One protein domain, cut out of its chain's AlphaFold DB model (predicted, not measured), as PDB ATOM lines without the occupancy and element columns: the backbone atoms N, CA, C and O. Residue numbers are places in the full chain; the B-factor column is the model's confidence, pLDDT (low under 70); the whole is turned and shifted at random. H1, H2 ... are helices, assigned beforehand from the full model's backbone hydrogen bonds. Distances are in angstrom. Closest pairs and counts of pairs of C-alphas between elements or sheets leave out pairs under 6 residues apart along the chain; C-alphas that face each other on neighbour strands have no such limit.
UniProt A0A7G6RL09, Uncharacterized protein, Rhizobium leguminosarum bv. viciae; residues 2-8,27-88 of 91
ATOM      1  N   ILE A   2     240.777 218.558 184.657       78.56
ATOM      2  CA  ILE A   2     241.465 219.454 185.614       78.56
ATOM      3  C   ILE A   2     240.592 219.798 186.832       78.56
ATOM      4  O   ILE A   2     241.025 219.580 187.951       78.56
ATOM      5  N   GLU A   3     239.337 220.219 186.640       78.50
ATOM      6  CA  GLU A   3     238.448 220.565 187.769       78.50
ATOM      7  C   GLU A   3     238.180 219.397 188.722       78.50
ATOM      8  O   GLU A   3     238.086 219.578 189.929       78.50
ATOM      9  N   ARG A   4     238.111 218.169 188.199       77.19
ATOM     10  CA  ARG A   4     237.938 216.977 189.033       77.19
ATOM     11  C   ARG A   4     239.175 216.716 189.897       77.19
ATOM     12  O   ARG A   4     239.026 216.299 191.037       77.19
ATOM     13  N   VAL A   5     240.369 216.968 189.360       75.81
ATOM     14  CA  VAL A   5     241.631 216.866 190.108       75.81
ATOM     15  C   VAL A   5     241.751 218.014 191.113       75.81
ATOM     16  O   VAL A   5     242.118 217.768 192.251       75.81
ATOM     17  N   ALA A   6     241.353 219.234 190.749       79.75
ATOM     18  CA  ALA A   6     241.349 220.386 191.655       79.75
ATOM     19  C   ALA A   6     240.428 220.168 192.861       79.75
ATOM     20  O   ALA A   6     240.833 220.427 193.989       79.75
ATOM     21  N   ARG A   7     239.228 219.618 192.629       78.00
ATOM     22  CA  ARG A   7     238.302 219.196 193.691       78.00
ATOM     23  C   ARG A   7     238.931 218.136 194.596       78.00
ATOM     24  O   ARG A   7     238.880 218.280 195.804       78.00
ATOM     25  N   ALA A   8     239.584 217.124 194.021       75.81
ATOM     26  CA  ALA A   8     240.254 216.085 194.804       75.81
ATOM     27  C   ALA A   8     241.410 216.638 195.656       75.81
ATOM     28  O   ALA A   8     241.563 216.239 196.803       75.81
ATOM     29  N   GLN A  27     236.492 232.233 194.665       83.06
ATOM     30  CA  GLN A  27     237.126 232.085 193.357       83.06
ATOM     31  C   GLN A  27     238.655 231.978 193.449       83.06
ATOM     32  O   GLN A  27     239.232 231.175 192.723       83.06
ATOM     33  N   GLY A  28     239.303 232.716 194.358       82.56
ATOM     34  CA  GLY A  28     240.760 232.692 194.502       82.56
ATOM     35  C   GLY A  28     241.260 231.329 194.974       82.56
ATOM     36  O   GLY A  28     242.200 230.777 194.405       82.56
ATOM     37  N   THR A  29     240.569 230.734 195.946       80.00
ATOM     38  CA  THR A  29     240.878 229.376 196.405       80.00
ATOM     39  C   THR A  29     240.639 228.343 195.299       80.00
ATOM     40  O   THR A  29     241.459 227.442 195.119       80.00
ATOM     41  N   ARG A  30     239.565 228.463 194.507       79.56
ATOM     42  CA  ARG A  30     239.336 227.555 193.367       79.56
ATOM     43  C   ARG A  30     240.419 227.674 192.303       79.56
ATOM     44  O   ARG A  30     240.886 226.649 191.812       79.56
ATOM     45  N   ASP A  31     240.813 228.895 191.959       84.12
ATOM     46  CA  ASP A  31     241.833 229.154 190.944       84.12
ATOM     47  C   ASP A  31     243.183 228.565 191.365       84.12
ATOM     48  O   ASP A  31     243.805 227.857 190.574       84.12
ATOM     49  N   LEU A  32     243.563 228.723 192.638       80.31
ATOM     50  CA  LEU A  32     244.760 228.101 193.210       80.31
ATOM     51  C   LEU A  32     244.757 226.572 193.032       80.31
ATOM     52  O   LEU A  32     245.708 225.990 192.514       80.31
ATOM     53  N   HIS A  33     243.662 225.908 193.402       81.25
ATOM     54  CA  HIS A  33     243.564 224.449 193.286       81.25
ATOM     55  C   HIS A  33     243.513 223.984 191.823       81.25
ATOM     56  O   HIS A  33     243.991 222.897 191.490       81.25
ATOM     57  N   MET A  34     242.959 224.801 190.926       84.19
ATOM     58  CA  MET A  34     242.981 224.555 189.484       84.19
ATOM     59  C   MET A  34     244.390 224.680 188.896       84.19
ATOM     60  O   MET A  34     244.729 223.915 187.991       84.19
ATOM     61  N   GLU A  35     245.215 225.607 189.388       83.44
ATOM     62  CA  GLU A  35     246.631 225.703 189.020       83.44
ATOM     63  C   GLU A  35     247.416 224.485 189.504       83.44
ATOM     64  O   GLU A  35     248.106 223.853 188.703       83.44
ATOM     65  N   TRP A  36     247.221 224.070 190.757       80.31
ATOM     66  CA  TRP A  36     247.834 222.850 191.287       80.31
ATOM     67  C   TRP A  36     247.423 221.608 190.499       80.31
ATOM     68  O   TRP A  36     248.264 220.785 190.143       80.31
ATOM     69  N   ALA A  37     246.146 221.494 190.135       82.62
ATOM     70  CA  ALA A  37     245.658 220.395 189.311       82.62
ATOM     71  C   ALA A  37     246.290 220.368 187.914       82.62
ATOM     72  O   ALA A  37     246.584 219.290 187.395       82.62
ATOM     73  N   LYS A  38     246.503 221.533 187.289       81.88
ATOM     74  CA  LYS A  38     247.224 221.616 186.009       81.88
ATOM     75  C   LYS A  38     248.665 221.156 186.177       81.88
ATOM     76  O   LYS A  38     249.105 220.316 185.403       81.88
ATOM     77  N   ALA A  39     249.353 221.657 187.198       76.94
ATOM     78  CA  ALA A  39     250.740 221.319 187.476       76.94
ATOM     79  C   ALA A  39     250.909 219.811 187.740       76.94
ATOM     80  O   ALA A  39     251.751 219.165 187.124       76.94
ATOM     81  N   ALA A  40     250.021 219.215 188.538       74.81
ATOM     82  CA  ALA A  40     249.981 217.774 188.781       74.81
ATOM     83  C   ALA A  40     249.741 216.966 187.495       74.81
ATOM     84  O   ALA A  40     250.421 215.975 187.241       74.81
ATOM     85  N   ILE A  41     248.789 217.381 186.651       77.38
ATOM     86  CA  ILE A  41     248.518 216.703 185.375       77.38
ATOM     87  C   ILE A  41     249.712 216.823 184.422       77.38
ATOM     88  O   ILE A  41     250.018 215.863 183.720       77.38
ATOM     89  N   GLU A  42     250.387 217.971 184.382       75.88
ATOM     90  CA  GLU A  42     251.591 218.162 183.572       75.88
ATOM     91  C   GLU A  42     252.766 217.318 184.076       75.88
ATOM     92  O   GLU A  42     253.399 216.635 183.270       75.88
ATOM     93  N   ALA A  43     252.993 217.286 185.390       68.81
ATOM     94  CA  ALA A  43     253.975 216.419 186.035       68.81
ATOM     95  C   ALA A  43     253.729 214.934 185.712       68.81
ATOM     96  O   ALA A  43     254.651 214.213 185.348       68.81
ATOM     97  N   MET A  44     252.468 214.491 185.753       70.94
ATOM     98  CA  MET A  44     252.086 213.103 185.460       70.94
ATOM     99  C   MET A  44     252.072 212.749 183.967       70.94
ATOM    100  O   MET A  44     252.032 211.568 183.622       70.94
ATOM    101  N   ARG A  45     252.062 213.734 183.060       72.06
ATOM    102  CA  ARG A  45     251.984 213.483 181.609       72.06
ATOM    103  C   ARG A  45     253.267 212.860 181.063       72.06
ATOM    104  O   ARG A  45     253.194 212.035 180.155       72.06
ATOM    105  N   THR A  46     254.399 213.243 181.645       67.81
ATOM    106  CA  THR A  46     255.704 212.613 181.448       67.81
ATOM    107  C   THR A  46     256.330 212.471 182.832       67.81
ATOM    108  O   THR A  46     256.953 213.428 183.297       67.81
ATOM    109  N   PRO A  47     256.136 211.324 183.509       64.94
ATOM    110  CA  PRO A  47     256.762 211.078 184.801       64.94
ATOM    111  C   PRO A  47     258.271 211.230 184.633       64.94
ATOM    112  O   PRO A  47     258.866 210.556 183.788       64.94
ATOM    113  N   THR A  48     258.869 212.160 185.367       71.31
ATOM    114  CA  THR A  48     260.310 212.384 185.277       71.31
ATOM    115  C   THR A  48     261.053 211.367 186.133       71.31
ATOM    116  O   THR A  48     260.473 210.770 187.047       71.31
ATOM    117  N   GLU A  49     262.341 211.159 185.859       75.44
ATOM    118  CA  GLU A  49     263.165 210.271 186.686       75.44
ATOM    119  C   GLU A  49     263.192 210.746 188.147       75.44
ATOM    120  O   GLU A  49     263.153 209.913 189.052       75.44
ATOM    121  N   ALA A  50     263.142 212.063 188.400       70.62
ATOM    122  CA  ALA A  50     263.045 212.597 189.757       70.62
ATOM    123  C   ALA A  50     261.709 212.263 190.441       70.62
ATOM    124  O   ALA A  50     261.706 211.860 191.600       70.62
ATOM    125  N   MET A  51     260.576 212.366 189.733       72.44
ATOM    126  CA  MET A  51     259.275 211.965 190.283       72.44
ATOM    127  C   MET A  51     259.249 210.476 190.636       72.44
ATOM    128  O   MET A  51     258.784 210.109 191.713       72.44
ATOM    129  N   ILE A  52     259.765 209.622 189.749       74.62
ATOM    130  CA  ILE A  52     259.841 208.176 189.985       74.62
ATOM    131  C   ILE A  52     260.744 207.889 191.191       74.62
ATOM    132  O   ILE A  52     260.348 207.146 192.087       74.62
ATOM    133  N   SER A  53     261.913 208.532 191.260       77.19
ATOM    134  CA  SER A  53     262.871 208.351 192.351       77.19
ATOM    135  C   SER A  53     262.304 208.758 193.715       77.19
ATOM    136  O   SER A  53     262.488 208.021 194.684       77.19
ATOM    137  N   GLU A  54     261.572 209.870 193.808       73.69
ATOM    138  CA  GLU A  54     260.927 210.302 195.058       73.69
ATOM    139  C   GLU A  54     259.818 209.336 195.498       73.69
ATOM    140  O   GLU A  54     259.707 208.996 196.679       73.69
ATOM    141  N   MET A  55     259.028 208.825 194.551       71.06
ATOM    142  CA  MET A  55     257.979 207.845 194.851       71.06
ATOM    143  C   MET A  55     258.563 206.502 195.316       71.06
ATOM    144  O   MET A  55     258.052 205.901 196.263       71.06
ATOM    145  N   GLU A  56     259.655 206.042 194.700       73.31
ATOM    146  CA  GLU A  56     260.378 204.829 195.109       73.31
ATOM    147  C   GLU A  56     261.093 205.001 196.458       73.31
ATOM    148  O   GLU A  56     261.069 204.099 197.304       73.31
ATOM    149  N   SER A  57     261.690 206.171 196.692       73.62
ATOM    150  CA  SER A  57     262.306 206.551 197.967       73.62
ATOM    151  C   SER A  57     261.274 206.501 199.096       73.62
ATOM    152  O   SER A  57     261.457 205.803 200.094       73.62
ATOM    153  N   ALA A  58     260.111 207.125 198.914       66.62
ATOM    154  CA  ALA A  58     259.062 207.086 199.924       66.62
ATOM    155  C   ALA A  58     258.542 205.664 200.206       66.62
ATOM    156  O   ALA A  58     258.398 205.276 201.370       66.62
ATOM    157  N   ALA A  59     258.342 204.860 199.155       63.41
ATOM    158  CA  ALA A  59     257.935 203.463 199.290       63.41
ATOM    159  C   ALA A  59     258.959 202.631 200.087       63.41
ATOM    160  O   ALA A  59     258.579 201.763 200.878       63.41
ATOM    161  N   SER A  60     260.255 202.919 199.931       63.25
ATOM    162  CA  SER A  60     261.337 202.217 200.633       63.25
ATOM    163  C   SER A  60     261.507 202.640 202.099       63.25
ATOM    164  O   SER A  60     261.927 201.815 202.914       63.25
ATOM    165  N   PHE A  61     261.065 203.841 202.488       61.19
ATOM    166  CA  PHE A  61     260.936 204.247 203.898       61.19
ATOM    167  C   PHE A  61     259.652 203.743 204.581       61.19
ATOM    168  O   PHE A  61     259.435 203.998 205.766       61.19
ATOM    169  N   GLY A  62     258.799 203.005 203.861       56.62
ATOM    170  CA  GLY A  62     257.515 202.525 204.377       56.62
ATOM    171  C   GLY A  62     256.449 203.619 204.508       56.62
ATOM    172  O   GLY A  62     255.413 203.365 205.122       56.62
ATOM    173  N   ILE A  63     256.699 204.795 203.923       56.44
ATOM    174  CA  ILE A  63     255.756 205.908 203.798       56.44
ATOM    175  C   ILE A  63     254.805 205.553 202.646       56.44
ATOM    176  O   ILE A  63     255.244 205.284 201.530       56.44
ATOM    177  N   GLY A  64     253.499 205.495 202.919       52.38
ATOM    178  CA  GLY A  64     252.489 205.115 201.923       52.38
ATOM    179  C   GLY A  64     252.067 203.642 201.957       52.38
ATOM    180  O   GLY A  64     251.565 203.116 200.961       52.38
ATOM    181  N   LYS A  65     252.227 202.957 203.103       56.22
ATOM    182  CA  LYS A  65     251.477 201.713 203.340       56.22
ATOM    183  C   LYS A  65     249.974 201.990 203.168       56.22
ATOM    184  O   LYS A  65     249.536 203.083 203.511       56.22
ATOM    185  N   PRO A  66     249.166 201.007 202.731       52.00
ATOM    186  CA  PRO A  66     247.742 201.207 202.436       52.00
ATOM    187  C   PRO A  66     246.888 201.777 203.581       52.00
ATOM    188  O   PRO A  66     245.753 202.156 203.337       52.00
ATOM    189  N   ASN A  67     247.413 201.796 204.810       55.28
ATOM    190  CA  ASN A  67     246.722 202.242 206.018       55.28
ATOM    191  C   ASN A  67     247.267 203.579 206.555       55.28
ATOM    192  O   ASN A  67     246.951 203.951 207.682       55.28
ATOM    193  N   ASP A  68     248.159 204.239 205.816       62.25
ATOM    194  CA  ASP A  68     248.776 205.508 206.201       62.25
ATOM    195  C   ASP A  68     248.196 206.621 205.319       62.25
ATOM    196  O   ASP A  68     248.814 207.090 204.357       62.25
ATOM    197  N   ASP A  69     246.936 206.961 205.616       58.06
ATOM    198  CA  ASP A  69     246.090 207.868 204.828       58.06
ATOM    199  C   ASP A  69     246.707 209.273 204.673       58.06
ATOM    200  O   ASP A  69     246.430 209.969 203.697       58.06
ATOM    201  N   GLU A  70     247.608 209.674 205.577       60.91
ATOM    202  CA  GLU A  70     248.344 210.942 205.492       60.91
ATOM    203  C   GLU A  70     249.650 210.857 204.693       60.91
ATOM    204  O   GLU A  70     250.161 211.879 204.222       60.91
ATOM    205  N   ALA A  71     250.222 209.663 204.545       64.56
ATOM    206  CA  ALA A  71     251.510 209.475 203.893       64.56
ATOM    207  C   ALA A  71     251.384 209.480 202.369       64.56
ATOM    208  O   ALA A  71     252.188 210.118 201.690       64.56
ATOM    209  N   ILE A  72     250.357 208.820 201.823       65.50
ATOM    210  CA  ILE A  72     250.157 208.722 200.369       65.50
ATOM    211  C   ILE A  72     250.037 210.114 199.712       65.50
ATOM    212  O   ILE A  72     250.762 210.355 198.743       65.50
ATOM    213  N   PRO A  73     249.227 211.067 200.223       68.44
ATOM    214  CA  PRO A  73     249.155 212.416 199.657       68.44
ATOM    215  C   PRO A  73     250.500 213.158 199.642       68.44
ATOM    216  O   PRO A  73     250.817 213.820 198.654       68.44
ATOM    217  N   ARG A  74     251.320 213.012 200.693       69.00
ATOM    218  CA  ARG A  74     252.634 213.678 200.787       69.00
ATOM    219  C   ARG A  74     253.633 213.138 199.764       69.00
ATOM    220  O   ARG A  74     254.353 213.920 199.156       69.00
ATOM    221  N   VAL A  75     253.642 211.826 199.528       69.94
ATOM    222  CA  VAL A  75     254.506 211.201 198.509       69.94
ATOM    223  C   VAL A  75     254.153 211.688 197.111       69.94
ATOM    224  O   VAL A  75     255.034 212.011 196.317       69.94
ATOM    225  N   TRP A  76     252.855 211.789 196.818       71.94
ATOM    226  CA  TRP A  76     252.389 212.352 195.556       71.94
ATOM    227  C   TRP A  76     252.776 213.821 195.407       71.94
ATOM    228  O   TRP A  76     253.209 214.215 194.326       71.94
ATOM    229  N   GLN A  77     252.680 214.612 196.477       73.38
ATOM    230  CA  GLN A  77     253.128 216.002 196.467       73.38
ATOM    231  C   GLN A  77     254.628 216.111 196.156       73.38
ATOM    232  O   GLN A  77     254.994 216.828 195.229       73.38
ATOM    233  N   TRP A  78     255.488 215.347 196.840       75.56
ATOM    234  CA  TRP A  78     256.935 215.354 196.581       75.56
ATOM    235  C   TRP A  78     257.285 214.932 195.153       75.56
ATOM    236  O   TRP A  78     258.103 215.583 194.503       75.56
ATOM    237  N   GLY A  79     256.630 213.889 194.632       74.19
ATOM    238  CA  GLY A  79     256.830 213.449 193.253       74.19
ATOM    239  C   GLY A  79     256.418 214.508 192.225       74.19
ATOM    240  O   GLY A  79     257.142 214.747 191.257       74.19
ATOM    241  N   ILE A  80     255.284 215.181 192.442       77.25
ATOM    242  CA  ILE A  80     254.808 216.261 191.567       77.25
ATOM    243  C   ILE A  80     255.765 217.459 191.616       77.25
ATOM    244  O   ILE A  80     256.154 217.961 190.561       77.25
ATOM    245  N   ASP A  81     256.193 217.879 192.807       77.56
ATOM    246  CA  ASP A  81     257.135 218.990 192.976       77.56
ATOM    247  C   ASP A  81     258.481 218.696 192.293       77.56
ATOM    248  O   ASP A  81     259.045 219.561 191.613       77.56
ATOM    249  N   ALA A  82     258.978 217.460 192.405       74.19
ATOM    250  CA  ALA A  82     260.196 217.010 191.736       74.19
ATOM    251  C   ALA A  82     260.073 217.068 190.204       74.19
ATOM    252  O   ALA A  82     260.944 217.639 189.540       74.19
ATOM    253  N   ALA A  83     258.965 216.567 189.644       73.88
ATOM    254  CA  ALA A  83     258.696 216.661 188.210       73.88
ATOM    255  C   ALA A  83     258.611 218.115 187.726       73.88
ATOM    256  O   ALA A  83     259.185 218.457 186.693       73.88
ATOM    257  N   LEU A  84     257.926 218.993 188.463       73.44
ATOM    258  CA  LEU A  84     257.791 220.405 188.090       73.44
ATOM    259  C   LEU A  84     259.128 221.150 188.131       73.44
ATOM    260  O   LEU A  84     259.396 221.986 187.261       73.44
ATOM    261  N   LYS A  85     259.985 220.831 189.107       76.62
ATOM    262  CA  LYS A  85     261.335 221.389 189.218       76.62
ATOM    263  C   LYS A  85     262.231 220.951 188.063       76.62
ATOM    264  O   LYS A  85     262.912 221.786 187.476       76.62
ATOM    265  N   GLU A  86     262.204 219.671 187.708       75.25
ATOM    266  CA  GLU A  86     262.986 219.134 186.589       75.25
ATOM    267  C   GLU A  86     262.527 219.703 185.237       75.25
ATOM    268  O   GLU A  86     263.343 220.008 184.370       75.25
ATOM    269  N   GLN A  87     261.224 219.951 185.081       70.12
ATOM    270  CA  GLN A  87     260.649 220.573 183.884       70.12
ATOM    271  C   GLN A  87     260.879 222.097 183.802       70.12
ATOM    272  O   GLN A  87     260.433 222.725 182.840       70.12
ATOM    273  N   GLY A  88     261.549 222.709 184.789       70.06
ATOM    274  CA  GLY A  88     261.800 224.154 184.834       70.06
ATOM    275  C   GLY A  88     260.538 224.999 185.042       70.06
ATOM    276  O   GLY A  88     260.514 226.167 184.659       70.06
TER     277      GLY A  88
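AT A GLANCE: This is residues 2 to 8 and 27 to 88 of the 91 residues of an uncharacterized protein of Rhizobium leguminosarum bv. viciae (UniProt A0A7G6RL09). Helices H3 and H4 lie side by side as a helical hairpin; H2, the longest helix, meets H4 near its end to make a V, and short H1 packs across H2. The loop residues 65 to 70 stick out. The printed part, 69 residues with four named helices in order H1 to H4, is all helix, flat, 38 by 29 by 15 A, and only just compact, close to loose, with a radius of gyration of the C-alphas of 12.8 A.

IN THESE COORDINATES: Find C-alpha 2 at (241.465, 219.454, 185.614), where H1, residues 2 to 8, begins. H2 takes residues 27 to 45, 26.5 A; H3 residues 49 to 60, 16.2 A; H4 residues 71 to 86, 22.9 A, ending at (262.986, 219.134, 186.589).

HOW THE PARTS SIT: H1 touches H2, about perpendicular at 74 degrees, closest at C-alphas of Ala 6 and Ala 37, 4.9 A. Residues 39 to 44 of H2 touch residues 80 to 84 of H4, closest at C-alphas of Ala 43 and Ala 83, 5.2 A, about perpendicular at 75 degrees. The hairpin H3 and H4 touches at a shallow tilt of 22 degrees, opposite ways, closest at C-alphas of Met 51 and Gly 79, 4.1 A. In H1, H2, H3 and H4 every O i to N i+4 pair is within hydrogen-bond range.

THE WHOLE: Residues 9 to 26 are not printed; C-alphas 8 and 27 are 16.4 A apart. No link printed whole is long. Look for pLDDT under 70 at residues 43, 46 to 47 and 58 to 75.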